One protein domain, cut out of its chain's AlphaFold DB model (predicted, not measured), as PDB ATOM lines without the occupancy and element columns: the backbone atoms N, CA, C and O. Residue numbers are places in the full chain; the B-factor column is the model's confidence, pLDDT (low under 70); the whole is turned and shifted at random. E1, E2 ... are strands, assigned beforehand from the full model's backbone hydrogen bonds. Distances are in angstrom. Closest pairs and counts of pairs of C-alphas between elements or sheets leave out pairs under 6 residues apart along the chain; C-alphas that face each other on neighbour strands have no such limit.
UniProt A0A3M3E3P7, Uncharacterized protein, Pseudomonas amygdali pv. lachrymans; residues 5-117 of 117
ATOM      1  N   ALA A   5       0.055   8.478  13.806       85.44
ATOM      2  CA  ALA A   5      -0.723   7.703  14.767       85.44
ATOM      3  C   ALA A   5      -1.912   8.538  15.206       85.44
ATOM      4  O   ALA A   5      -1.749   9.691  15.602       85.44
ATOM      5  N   ASN A   6      -3.095   7.939  15.132       88.00
ATOM      6  CA  ASN A   6      -4.358   8.576  15.470       88.00
ATOM      7  C   ASN A   6      -4.930   7.912  16.716       88.00
ATOM      8  O   ASN A   6      -4.844   6.691  16.858       88.00
ATOM      9  N   VAL A   7      -5.535   8.707  17.590       83.94
ATOM     10  CA  VAL A   7      -6.186   8.207  18.800       83.94
ATOM     11  C   VAL A   7      -7.668   8.518  18.742       83.94
ATOM     12  O   VAL A   7      -8.077   9.645  18.473       83.94
ATOM     13  N   THR A   8      -8.478   7.505  19.024       81.94
ATOM     14  CA  THR A   8      -9.904   7.671  19.298       81.94
ATOM     15  C   THR A   8     -10.100   8.024  20.767       81.94
ATOM     16  O   THR A   8      -9.480   7.412  21.637       81.94
ATOM     17  N   THR A   9     -11.024   8.931  21.063       80.62
ATOM     18  CA  THR A   9     -11.320   9.362  22.438       80.62
ATOM     19  C   THR A   9     -12.038   8.309  23.286       80.62
ATOM     20  O   THR A   9     -12.174   8.496  24.487       80.62
ATOM     21  N   THR A  10     -12.441   7.169  22.709       84.00
ATOM     22  CA  THR A  10     -13.211   6.104  23.379       84.00
ATOM     23  C   THR A  10     -12.600   5.599  24.693       84.00
ATOM     24  O   THR A  10     -13.346   5.233  25.593       84.00
ATOM     25  N   ASN A  11     -11.268   5.599  24.823       82.31
ATOM     26  CA  ASN A  11     -10.559   5.130  26.024       82.31
ATOM     27  C   ASN A  11      -9.931   6.270  26.849       82.31
ATOM     28  O   ASN A  11      -9.044   6.019  27.667       82.31
ATOM     29  N   LEU A  12     -10.346   7.515  26.609       91.25
ATOM     30  CA  LEU A  12      -9.836   8.703  27.290       91.25
ATOM     31  C   LEU A  12     -10.919   9.316  28.184       91.25
ATOM     32  O   LEU A  12     -12.114   9.197  27.918       91.25
ATOM     33  N   ALA A  13     -10.484   9.992  29.236       93.50
ATOM     34  CA  ALA A  13     -11.298  10.799  30.129       93.50
ATOM     35  C   ALA A  13     -10.827  12.259  30.102       93.50
ATOM     36  O   ALA A  13      -9.668  12.551  29.806       93.50
ATOM     37  N   ALA A  14     -11.727  13.186  30.437       94.62
ATOM     38  CA  ALA A  14     -11.357  14.587  30.597       94.62
ATOM     39  C   ALA A  14     -10.315  14.727  31.720       94.62
ATOM     40  O   ALA A  14     -10.495  14.190  32.814       94.62
ATOM     41  N   GLY A  15      -9.233  15.448  31.439       94.12
ATOM     42  CA  GLY A  15      -8.075  15.585  32.320       94.12
ATOM     43  C   GLY A  15      -6.971  14.551  32.085       94.12
ATOM     44  O   GLY A  15      -5.885  14.726  32.637       94.12
ATOM     45  N   ASP A  16      -7.193  13.523  31.259       95.56
ATOM     46  CA  ASP A  16      -6.125  12.598  30.878       95.56
ATOM     47  C   ASP A  16      -4.994  13.339  30.164       95.56
ATOM     48  O   ASP A  16      -5.222  14.227  29.335       95.56
ATOM     49  N   VAL A  17      -3.760  12.925  30.443       95.56
ATOM     50  CA  VAL A  17      -2.591  13.373  29.693       95.56
ATOM     51  C   VAL A  17      -2.253  12.310  28.661       95.56
ATOM     52  O   VAL A  17      -2.083  11.131  28.973       95.56
ATOM     53  N   ILE A  18      -2.142  12.741  27.412       94.94
ATOM     54  CA  ILE A  18      -1.586  11.925  26.342       94.94
ATOM     55  C   ILE A  18      -0.189  12.417  26.009       94.94
ATOM     56  O   ILE A  18       0.110  13.610  26.056       94.94
ATOM     57  N   GLU A  19       0.668  11.478  25.655       94.25
ATOM     58  CA  GLU A  19       2.040  11.713  25.256       94.25
ATOM     59  C   GLU A  19       2.266  11.073  23.892       94.25
ATOM     60  O   GLU A  19       2.120   9.861  23.719       94.25
ATOM     61  N   MET A  20       2.631  11.898  22.919       93.31
ATOM     62  CA  MET A  20       3.268  11.408  21.709       93.31
ATOM     63  C   MET A  20       4.696  11.003  22.047       93.31
ATOM     64  O   MET A  20       5.389  11.726  22.759       93.31
ATOM     65  N   VAL A  21       5.119   9.856  21.531       91.19
ATOM     66  CA  VAL A  21       6.481   9.349  21.648       91.19
ATOM     67  C   VAL A  21       6.984   9.063  20.246       91.19
ATOM     68  O   VAL A  21       6.378   8.272  19.519       91.19
ATOM     69  N   SER A  22       8.098   9.679  19.870       88.69
ATOM     70  CA  SER A  22       8.758   9.426  18.593       88.69
ATOM     71  C   SER A  22      10.269   9.348  18.768       88.69
ATOM     72  O   SER A  22      10.842  10.205  19.421       88.69
ATOM     73  N   ALA A  23      10.922   8.359  18.169       85.56
ATOM     74  CA  ALA A  23      12.377   8.245  18.157       85.56
ATOM     75  C   ALA A  23      12.891   8.144  16.728       85.56
ATOM     76  O   ALA A  23      12.532   7.219  15.993       85.56
ATOM     77  N   LEU A  24      13.743   9.086  16.336       79.31
ATOM     78  CA  LEU A  24      14.273   9.128  14.983       79.31
ATOM     79  C   LEU A  24      15.239   7.962  14.724       79.31
ATOM     80  O   LEU A  24      16.138   7.695  15.521       79.31
ATOM     81  N   GLU A  25      15.089   7.309  13.573       77.81
ATOM     82  CA  GLU A  25      16.059   6.352  13.044       77.81
ATOM     83  C   GLU A  25      16.273   6.608  11.548       77.81
ATOM     84  O   GLU A  25      15.356   6.912  10.785       77.81
ATOM     85  N   ILE A  26      17.506   6.488  11.076       70.62
ATOM     86  CA  ILE A  26      17.783   6.607   9.646       70.62
ATOM     87  C   ILE A  26      18.475   5.336   9.208       70.62
ATOM     88  O   ILE A  26      19.603   5.057   9.603       70.62
ATOM     89  N   ALA A  27      17.783   4.567   8.372       66.81
ATOM     90  CA  ALA A  27      18.398   3.459   7.669       66.81
ATOM     91  C   ALA A  27      19.065   4.012   6.405       66.81
ATOM     92  O   ALA A  27      18.378   4.444   5.476       66.81
ATOM     93  N   GLY A  28      20.398   4.016   6.389       64.62
ATOM     94  CA  GLY A  28      21.209   4.496   5.271       64.62
ATOM     95  C   GLY A  28      22.338   5.425   5.717       64.62
ATOM     96  O   GLY A  28      22.506   5.706   6.899       64.62
ATOM     97  N   SER A  29      23.126   5.899   4.756       60.00
ATOM     98  CA  SER A  29      24.306   6.743   4.991       60.00
ATOM     99  C   SER A  29      24.157   8.156   4.414       60.00
ATOM    100  O   SER A  29      25.164   8.812   4.138       60.00
ATOM    101  N   SER A  30      22.925   8.607   4.137       60.06
ATOM    102  CA  SER A  30      22.707   9.869   3.424       60.06
ATOM    103  C   SER A  30      23.189  11.069   4.238       60.06
ATOM    104  O   SER A  30      22.826  11.256   5.401       60.06
ATOM    105  N   ARG A  31      23.995  11.904   3.582       61.12
ATOM    106  CA  ARG A  31      24.386  13.241   4.029       61.12
ATOM    107  C   ARG A  31      23.437  14.202   3.326       61.12
ATOM    108  O   ARG A  31      23.523  14.314   2.109       61.12
ATOM    109  N   GLY A  32      22.517  14.845   4.039       66.62
ATOM    110  CA  GLY A  32      21.505  15.661   3.363       66.62
ATOM    111  C   GLY A  32      20.209  15.870   4.124       66.62
ATOM    112  O   GLY A  32      19.163  15.974   3.495       66.62
ATOM    113  N   ILE A  33      20.234  15.889   5.451       73.00
ATOM    114  CA  ILE A  33      19.047  16.208   6.251       73.00
ATOM    115  C   ILE A  33      19.103  17.707   6.553       73.00
ATOM    116  O   ILE A  33      20.176  18.230   6.829       73.00
ATOM    117  N   LEU A  34      17.978  18.409   6.453       74.38
ATOM    118  CA  LEU A  34      17.822  19.811   6.862       74.38
ATOM    119  C   LEU A  34      17.155  19.936   8.234       74.38
ATOM    120  O   LEU A  34      17.262  20.968   8.892       74.38
ATOM    121  N   GLY A  35      16.474  18.882   8.676       77.88
ATOM    122  CA  GLY A  35      15.854  18.842   9.986       77.88
ATOM    123  C   GLY A  35      14.937  17.646  10.171       77.88
ATOM    124  O   GLY A  35      14.744  16.830   9.264       77.88
ATOM    125  N   TRP A  36      14.336  17.584  11.348       81.25
ATOM    126  CA  TRP A  36      13.294  16.628  11.698       81.25
ATOM    127  C   TRP A  36      12.202  17.333  12.505       81.25
ATOM    128  O   TRP A  36      12.442  18.387  13.089       81.25
ATOM    129  N   GLU A  37      10.999  16.767  12.514       85.75
ATOM    130  CA  GLU A  37       9.854  17.302  13.253       85.75
ATOM    131  C   GLU A  37       9.057  16.172  13.889       85.75
ATOM    132  O   GLU A  37       8.603  15.272  13.185       85.75
ATOM    133  N   ALA A  38       8.847  16.267  15.198       88.62
ATOM    134  CA  ALA A  38       7.890  15.469  15.946       88.62
ATOM    135  C   ALA A  38       6.738  16.382  16.374       88.62
ATOM    136  O   ALA A  38       6.958  17.386  17.055       88.62
ATOM    137  N   GLU A  39       5.511  16.048  15.988       91.81
ATOM    138  CA  GLU A  39       4.328  16.864  16.267       91.81
ATOM    139  C   GLU A  39       3.184  16.025  16.853       91.81
ATOM    140  O   GLU A  39       2.813  14.996  16.288       91.81
ATOM    141  N   LEU A  40       2.623  16.479  17.978       94.75
ATOM    142  CA  LEU A  40       1.309  16.082  18.485       94.75
ATOM    143  C   LEU A  40       0.308  17.183  18.128       94.75
ATOM    144  O   LEU A  40       0.523  18.357  18.436       94.75
ATOM    145  N   THR A  41      -0.801  16.781  17.525       95.31
ATOM    146  CA  THR A  41      -1.825  17.673  16.995       95.31
ATOM    147  C   THR A  41      -3.174  17.343  17.610       95.31
ATOM    148  O   THR A  41      -3.635  16.199  17.578       95.31
ATOM    149  N   LEU A  42      -3.801  18.378  18.160       95.69
ATOM    150  CA  LEU A  42      -5.099  18.330  18.818       95.69
ATOM    151  C   LEU A  42      -6.025  19.326  18.122       95.69
ATOM    152  O   LEU A  42      -5.819  20.536  18.216       95.69
ATOM    153  N   THR A  43      -7.034  18.832  17.409       96.44
ATOM    154  CA  THR A  43      -8.076  19.675  16.810       96.44
ATOM    155  C   THR A  43      -9.331  19.601  17.655       96.44
ATOM    156  O   THR A  43      -9.806  18.508  17.958       96.44
ATOM    157  N   LYS A  44      -9.872  20.761  18.033       94.81
ATOM    158  CA  LYS A  44     -11.060  20.876  18.881       94.81
ATOM    159  C   LYS A  44     -11.770  22.224  18.702       94.81
ATOM    160  O   LYS A  44     -11.153  23.175  18.213       94.81
ATOM    161  N   PRO A  45     -13.050  22.355  19.077       95.75
ATOM    162  CA  PRO A  45     -13.726  23.643  19.069       95.75
ATOM    163  C   PRO A  45     -13.219  24.537  20.211       95.75
ATOM    164  O   PRO A  45     -13.187  24.135  21.369       95.75
ATOM    165  N   VAL A  46     -12.881  25.786  19.896       94.00
ATOM    166  CA  VAL A  46     -12.596  26.846  20.874       94.00
ATOM    167  C   VAL A  46     -13.479  28.033  20.524       94.00
ATOM    168  O   VAL A  46     -13.422  28.546  19.408       94.00
ATOM    169  N   SER A  47     -14.352  28.436  21.450       93.88
ATOM    170  CA  SER A  47     -15.325  29.523  21.236       93.88
ATOM    171  C   SER A  47     -16.158  29.366  19.951       93.88
ATOM    172  O   SER A  47     -16.460  30.342  19.271       93.88
ATOM    173  N   GLY A  48     -16.507  28.124  19.596       91.50
ATOM    174  CA  GLY A  48     -17.286  27.791  18.397       91.50
ATOM    175  C   GLY A  48     -16.482  27.673  17.094       91.50
ATOM    176  O   GLY A  48     -17.047  27.262  16.084       91.50
ATOM    177  N   ALA A  49     -15.178  27.966  17.098       95.44
ATOM    178  CA  ALA A  49     -14.305  27.807  15.937       95.44
ATOM    179  C   ALA A  49     -13.464  26.526  16.033       95.44
ATOM    180  O   ALA A  49     -12.888  26.228  17.081       95.44
ATOM    181  N   SER A  50     -13.342  25.786  14.927       96.44
ATOM    182  CA  SER A  50     -12.410  24.655  14.843       96.44
ATOM    183  C   SER A  50     -10.976  25.163  14.975       96.44
ATOM    184  O   SER A  50     -10.493  25.899  14.116       96.44
ATOM    185  N   THR A  51     -10.301  24.763  16.045       96.38
ATOM    186  CA  THR A  51      -8.953  25.208  16.398       96.38
ATOM    187  C   THR A  51      -8.021  24.011  16.451       96.38
ATOM    188  O   THR A  51      -8.349  22.994  17.058       96.38
ATOM    189  N   THR A  52      -6.849  24.137  15.835       96.56
ATOM    190  CA  THR A  52      -5.803  23.113  15.880       96.56
ATOM    191  C   THR A  52      -4.631  23.611  16.713       96.56
ATOM    192  O   THR A  52      -4.075  24.675  16.439       96.56
ATOM    193  N   ILE A  53      -4.264  22.832  17.723       94.25
ATOM    194  CA  ILE A  53      -3.160  23.089  18.644       94.25
ATOM    195  C   ILE A  53      -2.025  22.127  18.294       94.25
ATOM    196  O   ILE A  53      -2.249  20.923  18.166       94.25
ATOM    197  N   TYR A  54      -0.814  22.667  18.150       93.62
ATOM    198  CA  TYR A  54       0.380  21.921  17.763       93.62
ATOM    199  C   TYR A  54       1.405  21.932  18.898       93.62
ATOM    200  O   TYR A  54       1.884  22.996  19.289       93.62
ATOM    201  N   TYR A  55       1.782  20.751  19.376       92.31
ATOM    202  CA  TYR A  55       2.888  20.547  20.309       92.31
ATOM    203  C   TYR A  55       4.047  19.938  19.528       92.31
ATOM    204  O   TYR A  55       3.908  18.844  18.979       92.31
ATOM    205  N   ARG A  56       5.164  20.664  19.409       88.00
ATOM    206  CA  ARG A  56       6.221  20.335  18.445       88.00
ATOM    207  C   ARG A  56       7.616  20.370  19.038       88.00
ATOM    208  O   ARG A  56       7.984  21.358  19.668       88.00
ATOM    209  N   SER A  57       8.402  19.354  18.698       85.38
ATOM    210  CA  SER A  57       9.863  19.414  18.709       85.38
ATOM    211  C   SER A  57      10.355  19.465  17.264       85.38
ATOM    212  O   SER A  57       9.926  18.663  16.432       85.38
ATOM    213  N   MET A  58      11.249  20.399  16.954       81.50
ATOM    214  CA  MET A  58      11.886  20.485  15.643       81.50
ATOM    215  C   MET A  58      13.332  20.914  15.810       81.50
ATOM    216  O   MET A  58      13.619  21.882  16.512       81.50
ATOM    217  N   ASP A  59      14.212  20.244  15.079       73.88
ATOM    218  CA  ASP A  59      15.547  20.745  14.804       73.88
ATOM    219  C   ASP A  59      15.586  21.228  13.351       73.88
ATOM    220  O   ASP A  59      15.228  20.480  12.435       73.88
ATOM    221  N   LYS A  60      15.956  22.493  13.137       66.94
ATOM    222  CA  LYS A  60      16.071  23.089  11.805       66.94
ATOM    223  C   LYS A  60      17.469  23.655  11.634       66.94
ATOM    224  O   LYS A  60      17.802  24.686  12.216       66.94
ATOM    225  N   TYR A  61      18.237  23.036  10.747       68.06
ATOM    226  CA  TYR A  61      19.541  23.537  10.340       68.06
ATOM    227  C   TYR A  61      19.411  24.381   9.073       68.06
ATOM    228  O   TYR A  61      18.568  24.130   8.210       68.06
ATOM    229  N   GLN A  62      20.249  25.412   8.968       65.25
ATOM    230  CA  GLN A  62      20.329  26.239   7.760       65.25
ATOM    231  C   GLN A  62      21.088  25.540   6.622       65.25
ATOM    232  O   GLN A  62      20.878  25.884   5.462       65.25
ATOM    233  N   GLU A  63      21.911  24.536   6.933       72.62
ATOM    234  CA  GLU A  63      22.705  23.781   5.963       72.62
ATOM    235  C   GLU A  63      22.465  22.268   6.097       72.62
ATOM    236  O   GLU A  63      22.135  21.793   7.189       72.62
ATOM    237  N   PRO A  64      22.629  21.485   5.012       75.25
ATOM    238  CA  PRO A  64      22.500  20.034   5.069       75.25
ATOM    239  C   PRO A  64      23.503  19.409   6.044       75.25
ATOM    240  O   PRO A  64      24.711  19.599   5.915       75.25
ATOM    241  N   PHE A  65      23.015  18.586   6.967       73.56
ATOM    242  CA  PHE A  65      23.841  17.874   7.938       73.56
ATOM    243  C   PHE A  65      23.628  16.355   7.860       73.56
ATOM    244  O   PHE A  65      22.782  15.831   7.125       73.56
ATOM    245  N   THR A  66      24.472  15.632   8.596       75.00
ATOM    246  CA  THR A  66      24.313  14.196   8.863       75.00
ATOM    247  C   THR A  66      23.776  14.057  10.274       75.00
ATOM    248  O   THR A  66      24.367  14.639  11.182       75.00
ATOM    249  N   LEU A  67      22.686  13.307  10.462       74.75
ATOM    250  CA  LEU A  67      22.118  13.106  11.793       74.75
ATOM    251  C   LEU A  67      23.203  12.564  12.742       74.75
ATOM    252  O   LEU A  67      23.787  11.518  12.438       74.75
ATOM    253  N   PRO A  68      23.491  13.240  13.869       76.06
ATOM    254  CA  PRO A  68      24.445  12.734  14.842       76.06
ATOM    255  C   PRO A  68      24.009  11.364  15.363       76.06
ATOM    256  O   PRO A  68      22.837  11.157  15.671       76.06
ATOM    257  N   ALA A  69      24.956  10.438  15.530       77.50
ATOM    258  CA  ALA A  69      24.658   9.108  16.065       77.50
ATOM    259  C   ALA A  69      23.998   9.165  17.457       77.50
ATOM    260  O   ALA A  69      23.202   8.294  17.790       77.50
ATOM    261  N   SER A  70      24.279  10.212  18.239       77.44
ATOM    262  CA  SER A  70      23.681  10.451  19.558       77.44
ATOM    263  C   SER A  70      22.174  10.718  19.530       77.44
ATOM    264  O   SER A  70      21.536  10.579  20.564       77.44
ATOM    265  N   PHE A  71      21.607  11.112  18.386       75.56
ATOM    266  CA  PHE A  71      20.173  11.402  18.259       75.56
ATOM    267  C   PHE A  71      19.374  10.159  17.845       75.56
ATOM    268  O   PHE A  71      18.146  10.147  17.934       75.56
ATOM    269  N   ILE A  72      20.046   9.102  17.381       76.94
ATOM    270  CA  ILE A  72      19.384   7.870  16.953       76.94
ATOM    271  C   ILE A  72      18.778   7.188  18.179       76.94
ATOM    272  O   ILE A  72      19.479   6.875  19.139       76.94
ATOM    273  N   GLY A  73      17.468   6.945  18.139       76.38
ATOM    274  CA  GLY A  73      16.749   6.332  19.256       76.38
ATOM    275  C   GLY A  73      16.455   7.284  20.423       76.38
ATOM    276  O   GLY A  73      15.823   6.859  21.389       76.38
ATOM    277  N   GLN A  74      16.862   8.557  20.347       81.12
ATOM    278  CA  GLN A  74      16.479   9.549  21.346       81.12
ATOM    279  C   GLN A  74      14.971   9.804  21.251       81.12
ATOM    280  O   GLN A  74      14.441  10.073  20.171       81.12
ATOM    281  N   LEU A  75      14.283   9.683  22.387       85.62
ATOM    282  CA  LEU A  75      12.839   9.872  22.460       85.62
ATOM    283  C   LEU A  75      12.501  11.358  22.499       85.62
ATOM    284  O   LEU A  75      12.877  12.073  23.424       85.62
ATOM    285  N   GLU A  76      11.716  11.772  21.523       88.69
ATOM    286  CA  GLU A  76      10.994  13.028  21.505       88.69
ATOM    287  C   GLU A  76       9.595  12.796  22.046       88.69
ATOM    288  O   GLU A  76       8.882  11.888  21.603       88.69
ATOM    289  N   THR A  77       9.215  13.615  23.023       91.75
ATOM    290  CA  THR A  77       7.919  13.508  23.685       91.75
ATOM    291  C   THR A  77       7.210  14.842  23.720       91.75
ATOM    292  O   THR A  77       7.790  15.845  24.131       91.75
ATOM    293  N   GLN A  78       5.933  14.838  23.357       93.50
ATOM    294  CA  GLN A  78       5.058  16.002  23.449       93.50
ATOM    295  C   GLN A  78       3.773  15.608  24.163       93.50
ATOM    296  O   GLN A  78       3.200  14.558  23.866       93.50
ATOM    297  N   ARG A  79       3.330  16.436  25.115       94.38
ATOM    298  CA  ARG A  79       2.172  16.141  25.968       94.38
ATOM    299  C   ARG A  79       1.044  17.133  25.756       94.38
ATOM    300  O   ARG A  79       1.280  18.335  25.690       94.38
ATOM    301  N   GLY A  80      -0.174  16.609  25.730       93.00
ATOM    302  CA  GLY A  80      -1.404  17.389  25.722       93.00
ATOM    303  C   GLY A  80      -2.394  16.838  26.742       93.00
ATOM    304  O   GLY A  80      -2.453  15.629  26.963       93.00
ATOM    305  N   THR A  81      -3.160  17.729  27.365       94.94
ATOM    306  CA  THR A  81      -4.296  17.348  28.209       94.94
ATOM    307  C   THR A  81      -5.545  17.260  27.346       94.94
ATOM    308  O   THR A  81      -5.811  18.160  26.551       94.94
ATOM    309  N   VAL A  82      -6.296  16.180  27.520       93.81
ATOM    310  CA  VAL A  82      -7.536  15.893  26.796       93.81
ATOM    311  C   VAL A  82      -8.708  16.445  27.591       93.81
ATOM    312  O   VAL A  82      -8.781  16.238  28.803       93.81
ATOM    313  N   ASP A  83      -9.645  17.126  26.939       93.44
ATOM    314  CA  ASP A  83     -10.891  17.580  27.574       93.44
ATOM    315  C   ASP A  83     -12.155  16.947  26.973       93.44
ATOM    316  O   ASP A  83     -13.265  17.285  27.381       93.44
ATOM    317  N   LEU A  84     -11.977  15.979  26.066       92.75
ATOM    318  CA  LEU A  84     -13.011  15.239  25.333       92.75
ATOM    319  C   LEU A  84     -13.758  16.066  24.284       92.75
ATOM    320  O   LEU A  84     -14.653  15.536  23.625       92.75
ATOM    321  N   THR A  85     -13.382  17.331  24.080       94.00
ATOM    322  CA  THR A  85     -13.889  18.132  22.958       94.00
ATOM    323  C   THR A  85     -13.056  17.941  21.693       94.00
ATOM    324  O   THR A  85     -13.463  18.377  20.614       94.00
ATOM    325  N   GLU A  86     -11.903  17.275  21.798       94.38
ATOM    326  CA  GLU A  86     -11.056  16.934  20.664       94.38
ATOM    327  C   GLU A  86     -11.811  16.115  19.610       94.38
ATOM    328  O   GLU A  86     -12.331  15.032  19.873       94.38
ATOM    329  N   THR A  87     -11.824  16.625  18.382       92.94
ATOM    330  CA  THR A  87     -12.381  15.939  17.211       92.94
ATOM    331  C   THR A  87     -11.324  15.117  16.486       92.94
ATOM    332  O   THR A  87     -11.649  14.109  15.862       92.94
ATOM    333  N   VAL A  88     -10.056  15.527  16.579       93.38
ATOM    334  CA  VAL A  88      -8.911  14.802  16.026       93.38
ATOM    335  C   VAL A  88      -7.753  14.867  17.010       93.38
ATOM    336  O   VAL A  88      -7.348  15.946  17.440       93.38
ATOM    337  N   ILE A  89      -7.195  13.699  17.310       94.12
ATOM    338  CA  ILE A  89      -5.943  13.542  18.042       94.12
ATOM    339  C   ILE A  89      -5.005  12.751  17.143       94.12
ATOM    340  O   ILE A  89      -5.268  11.585  16.833       94.12
ATOM    341  N   THR A  90      -3.919  13.379  16.710       94.12
ATOM    342  CA  THR A  90      -2.949  12.737  15.824       94.12
ATOM    343  C   THR A  90      -1.527  13.111  16.193       94.12
ATOM    344  O   THR A  90      -1.274  14.133  16.820       94.12
ATOM    345  N   SER A  91      -0.585  12.273  15.799       91.69
ATOM    346  CA  SER A  91       0.836  12.570  15.857       91.69
ATOM    347  C   SER A  91       1.487  12.250  14.531       91.69
ATOM    348  O   SER A  91       1.017  11.376  13.795       91.69
ATOM    349  N   ARG A  92       2.590  12.935  14.241       89.06
ATOM    350  CA  ARG A  92       3.439  12.659  13.085       89.06
ATOM    351  C   ARG A  92       4.907  12.855  13.421       89.06
ATOM    352  O   ARG A  92       5.255  13.676  14.268       89.06
ATOM    353  N   MET A  93       5.750  12.115  12.712       85.75
ATOM    354  CA  MET A  93       7.197  12.312  12.702       85.75
ATOM    355  C   MET A  93       7.667  12.478  11.258       85.75
ATOM    356  O   MET A  93       7.337  11.668  10.390       85.75
ATOM    357  N   GLY A  94       8.426  13.534  10.990       79.88
ATOM    358  CA  GLY A  94       8.887  13.900   9.658       79.88
ATOM    359  C   GLY A  94      10.385  14.170   9.604       79.88
ATOM    360  O   GLY A  94      10.975  14.655  10.563       79.88
ATOM    361  N   LEU A  95      10.991  13.887   8.447       77.50
ATOM    362  CA  LEU A  95      12.325  14.362   8.087       77.50
ATOM    363  C   LEU A  95      12.238  15.339   6.924       77.50
ATOM    364  O   LEU A  95      11.534  15.086   5.944       77.50
ATOM    365  N   TYR A  96      13.016  16.410   7.019       77.38
ATOM    366  CA  TYR A  96      13.239  17.364   5.945       77.38
ATOM    367  C   TYR A  96      14.566  17.036   5.273       77.38
ATOM    368  O   TYR A  96      15.617  17.077   5.906       77.38
ATOM    369  N   LEU A  97      14.518  16.689   3.990       74.25
ATOM    370  CA  LEU A  97      15.703  16.361   3.198       74.25
ATOM    371  C   LEU A  97      16.160  17.585   2.399       74.25
ATOM    372  O   LEU A  97      15.343  18.387   1.946       74.25
ATOM    373  N   ALA A  98      17.468  17.715   2.213       72.94
ATOM    374  CA  ALA A  98      18.079  18.740   1.389       72.94
ATOM    375  C   ALA A  98      17.760  18.502  -0.091       72.94
ATOM    376  O   ALA A  98      17.873  17.385  -0.603       72.94
ATOM    377  N   ALA A  99      17.367  19.567  -0.787       69.19
ATOM    378  CA  ALA A  99      17.092  19.513  -2.216       69.19
ATOM    379  C   ALA A  99      18.353  19.105  -3.002       69.19
ATOM    380  O   ALA A  99      19.450  19.578  -2.717       69.19
ATOM    381  N   GLY A 100      18.193  18.232  -4.002       68.06
ATOM    382  CA  GLY A 100      19.282  17.813  -4.894       68.06
ATOM    383  C   GLY A 100      20.219  16.725  -4.351       68.06
ATOM    384  O   GLY A 100      21.123  16.307  -5.069       68.06
ATOM    385  N   VAL A 101      20.003  16.222  -3.130       64.62
ATOM    386  CA  VAL A 101      20.757  15.080  -2.587       64.62
ATOM    387  C   VAL A 101      20.075  13.767  -2.975       64.62
ATOM    388  O   VAL A 101      18.869  13.600  -2.786       64.62
ATOM    389  N   ALA A 102      20.853  12.811  -3.491       63.41
ATOM    390  CA  ALA A 102      20.364  11.468  -3.786       63.41
ATOM    391  C   ALA A 102      19.805  10.800  -2.516       63.41
ATOM    392  O   ALA A 102      20.517  10.589  -1.530       63.41
ATOM    393  N   GLN A 103      18.515  10.464  -2.547       61.09
ATOM    394  CA  GLN A 103      17.815   9.855  -1.419       61.09
ATOM    395  C   GLN A 103      18.067   8.348  -1.405       61.09
ATOM    396  O   GLN A 103      17.321   7.573  -1.994       61.09
ATOM    397  N   ASN A 104      19.134   7.928  -0.729       60.81
ATOM    398  CA  ASN A 104      19.357   6.521  -0.390       60.81
ATOM    399  C   ASN A 104      18.983   6.192   1.067       60.81
ATOM    400  O   ASN A 104      19.186   5.059   1.497       60.81
ATOM    401  N   SER A 105      18.450   7.162   1.819       59.53
ATOM    402  CA  SER A 105      17.988   6.960   3.193       59.53
ATOM    403  C   SER A 105      16.479   6.775   3.254       59.53
ATOM    404  O   SER A 105      15.717   7.550   2.677       59.53
ATOM    405  N   ILE A 106      16.049   5.775   4.019       59.91
ATOM    406  CA  ILE A 106      14.648   5.568   4.382       59.91
ATOM    407  C   ILE A 106      14.480   6.075   5.812       59.91
ATOM    408  O   ILE A 106      15.216   5.661   6.712       59.91
ATOM    409  N   VAL A 107      13.509   6.969   6.024       59.50
ATOM    410  CA  VAL A 107      13.096   7.355   7.378       59.50
ATOM    411  C   VAL A 107      12.555   6.111   8.062       59.50
ATOM    412  O   VAL A 107      11.519   5.581   7.652       59.50
ATOM    413  N   LYS A 108      13.256   5.643   9.090       66.06
ATOM    414  CA  LYS A 108      12.700   4.712  10.058       66.06
ATOM    415  C   LYS A 108      12.371   5.495  11.318       66.06
ATOM    416  O   LYS A 108      12.914   6.557  11.593       66.06
ATOM    417  N   VAL A 109      11.416   5.010  12.077       68.00
ATOM    418  CA  VAL A 109      11.164   5.566  13.399       68.00
ATOM    419  C   VAL A 109      11.238   4.372  14.321       68.00
ATOM    420  O   VAL A 109      10.462   3.432  14.160       68.00
ATOM    421  N   ALA A 110      12.240   4.369  15.199       68.31
ATOM    422  CA  ALA A 110      12.526   3.232  16.073       68.31
ATOM    423  C   ALA A 110      11.366   2.991  17.049       68.31
ATOM    424  O   ALA A 110      11.044   1.856  17.389       68.31
ATOM    425  N   GLN A 111      10.701   4.073  17.462       74.88
ATOM    426  CA  GLN A 111       9.509   4.043  18.297       74.88
ATOM    427  C   GLN A 111       8.582   5.185  17.903       74.88
ATOM    428  O   GLN A 111       9.031   6.321  17.804       74.88
ATOM    429  N   PHE A 112       7.302   4.898  17.679       87.25
ATOM    430  CA  PHE A 112       6.328   5.903  17.270       87.25
ATOM    431  C   PHE A 112       4.929   5.569  17.782       87.25
ATOM    432  O   PHE A 112       4.460   4.443  17.609       87.25
ATOM    433  N   GLY A 113       4.246   6.544  18.372       89.12
ATOM    434  CA  GLY A 113       2.842   6.415  18.735       89.12
ATOM    435  C   GLY A 113       2.381   7.464  19.733       89.12
ATOM    436  O   GLY A 113       3.114   8.389  20.081       89.12
ATOM    437  N   ILE A 114       1.154   7.288  20.214       92.81
ATOM    438  CA  ILE A 114       0.579   8.072  21.306       92.81
ATOM    439  C   ILE A 114       0.212   7.103  22.425       92.81
ATOM    440  O   ILE A 114      -0.370   6.047  22.170       92.81
ATOM    441  N   ARG A 115       0.535   7.467  23.663       91.88
ATOM    442  CA  ARG A 115       0.135   6.742  24.871       91.88
ATOM    443  C   ARG A 115      -0.554   7.679  25.854       91.88
ATOM    444  O   ARG A 115      -0.235   8.860  25.909       91.88
ATOM    445  N   LYS A 116      -1.472   7.142  26.652       92.62
ATOM    446  CA  LYS A 116      -1.937   7.797  27.879       92.62
ATOM    447  C   LYS A 116      -0.853   7.640  28.956       92.62
ATOM    448  O   LYS A 116      -0.273   6.554  29.045       92.62
ATOM    449  N   VAL A 117      -0.569   8.697  29.716       92.50
ATOM    450  CA  VAL A 117       0.435   8.724  30.802       92.50
ATOM    451  C   VAL A 117      -0.177   9.075  32.147       92.50
ATOM    452  O   VAL A 117      -1.211   9.777  32.165       92.50
TER     453      VAL A 117
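What this domain is: This is residues 5 to 117 of the 117 residues of an uncharacterized protein of Pseudomonas amygdali pv. lachrymans (UniProt A0A3M3E3P7). The domain is an elongated sandwich of two twisted sheets face to face, a four-stranded one of E1, E6, E3 and E4 and a three-stranded one of E5, E2 and E7. The long hairpin of E3 and E4 makes one side of the larger sheet, while E1, at its other edge, is very short. The printed part has 113 residues with no named helix and seven strands, E1 to E7 in order along the chain; it is all strand. The sheet orders are E1 - E6 - E3 - E4 and E5 - E2 - E7, both all antiparallel. The whole is only just loose, close to compact, with a radius of gyration of the C-alphas of 16.1 A and spans of 45 by 27 by 18 A.

How they stand to each other: E1, residues 5 to 7, is an edge strand and the antiparallel neighbour of E6, residues 88 to 97, with N 7 and O 89 3.0 A apart, within hydrogen-bond range. E6 is also antiparallel to E3, residues 33 to 46, at 162 degrees between directions, with N 39 and O 92 at 2.9 A. E3 and E4, residues 49 to 65, form a hairpin, with N 46 and O 49 at 2.8 A. In the other sheet E2, residues 17 to 27, is the inner strand. It is antiparallel to E5, residues 75 to 81, with N 20 and O 78 at 2.9 A, and to E7, residues 106 to 116, with N 21 and O 113 at 2.9 A. The parts of the two sheets that face each other are 8.7 A centre to centre, and their strands stand at 20 degrees. Between the sheets, the closest C-alphas of E4 and E5 are those of Tyr 55 and Gln 78, 5.9 A apart. E3 and E7 are apart.

Where its parts are: E1 begins at C-alpha 5, (-0.723, 7.703, 14.767), and is 6.8 A long from first to last C-alpha. E2 measures 32.0 A and E3 36.4 A. E4, the longest strand with 17 residues, measures 40.2 A and bends by 66 degrees at residue 62. E5 measures 19.6 A, E6 27.8 A and E7 28.8 A. E7 ends at C-alpha 116, (-1.937, 7.797, 27.879).

The domain as a whole: The two C-alphas farthest apart, those of Ser 29 and Ser 47, are 48.5 A apart. The printed part has no cut and no long link; E2 to E3 and E3 to E4 are tight. The mean pLDDT of the printed part is 82.8, with residues 27 to 32, 60 to 62 and 99 to 110 under 70.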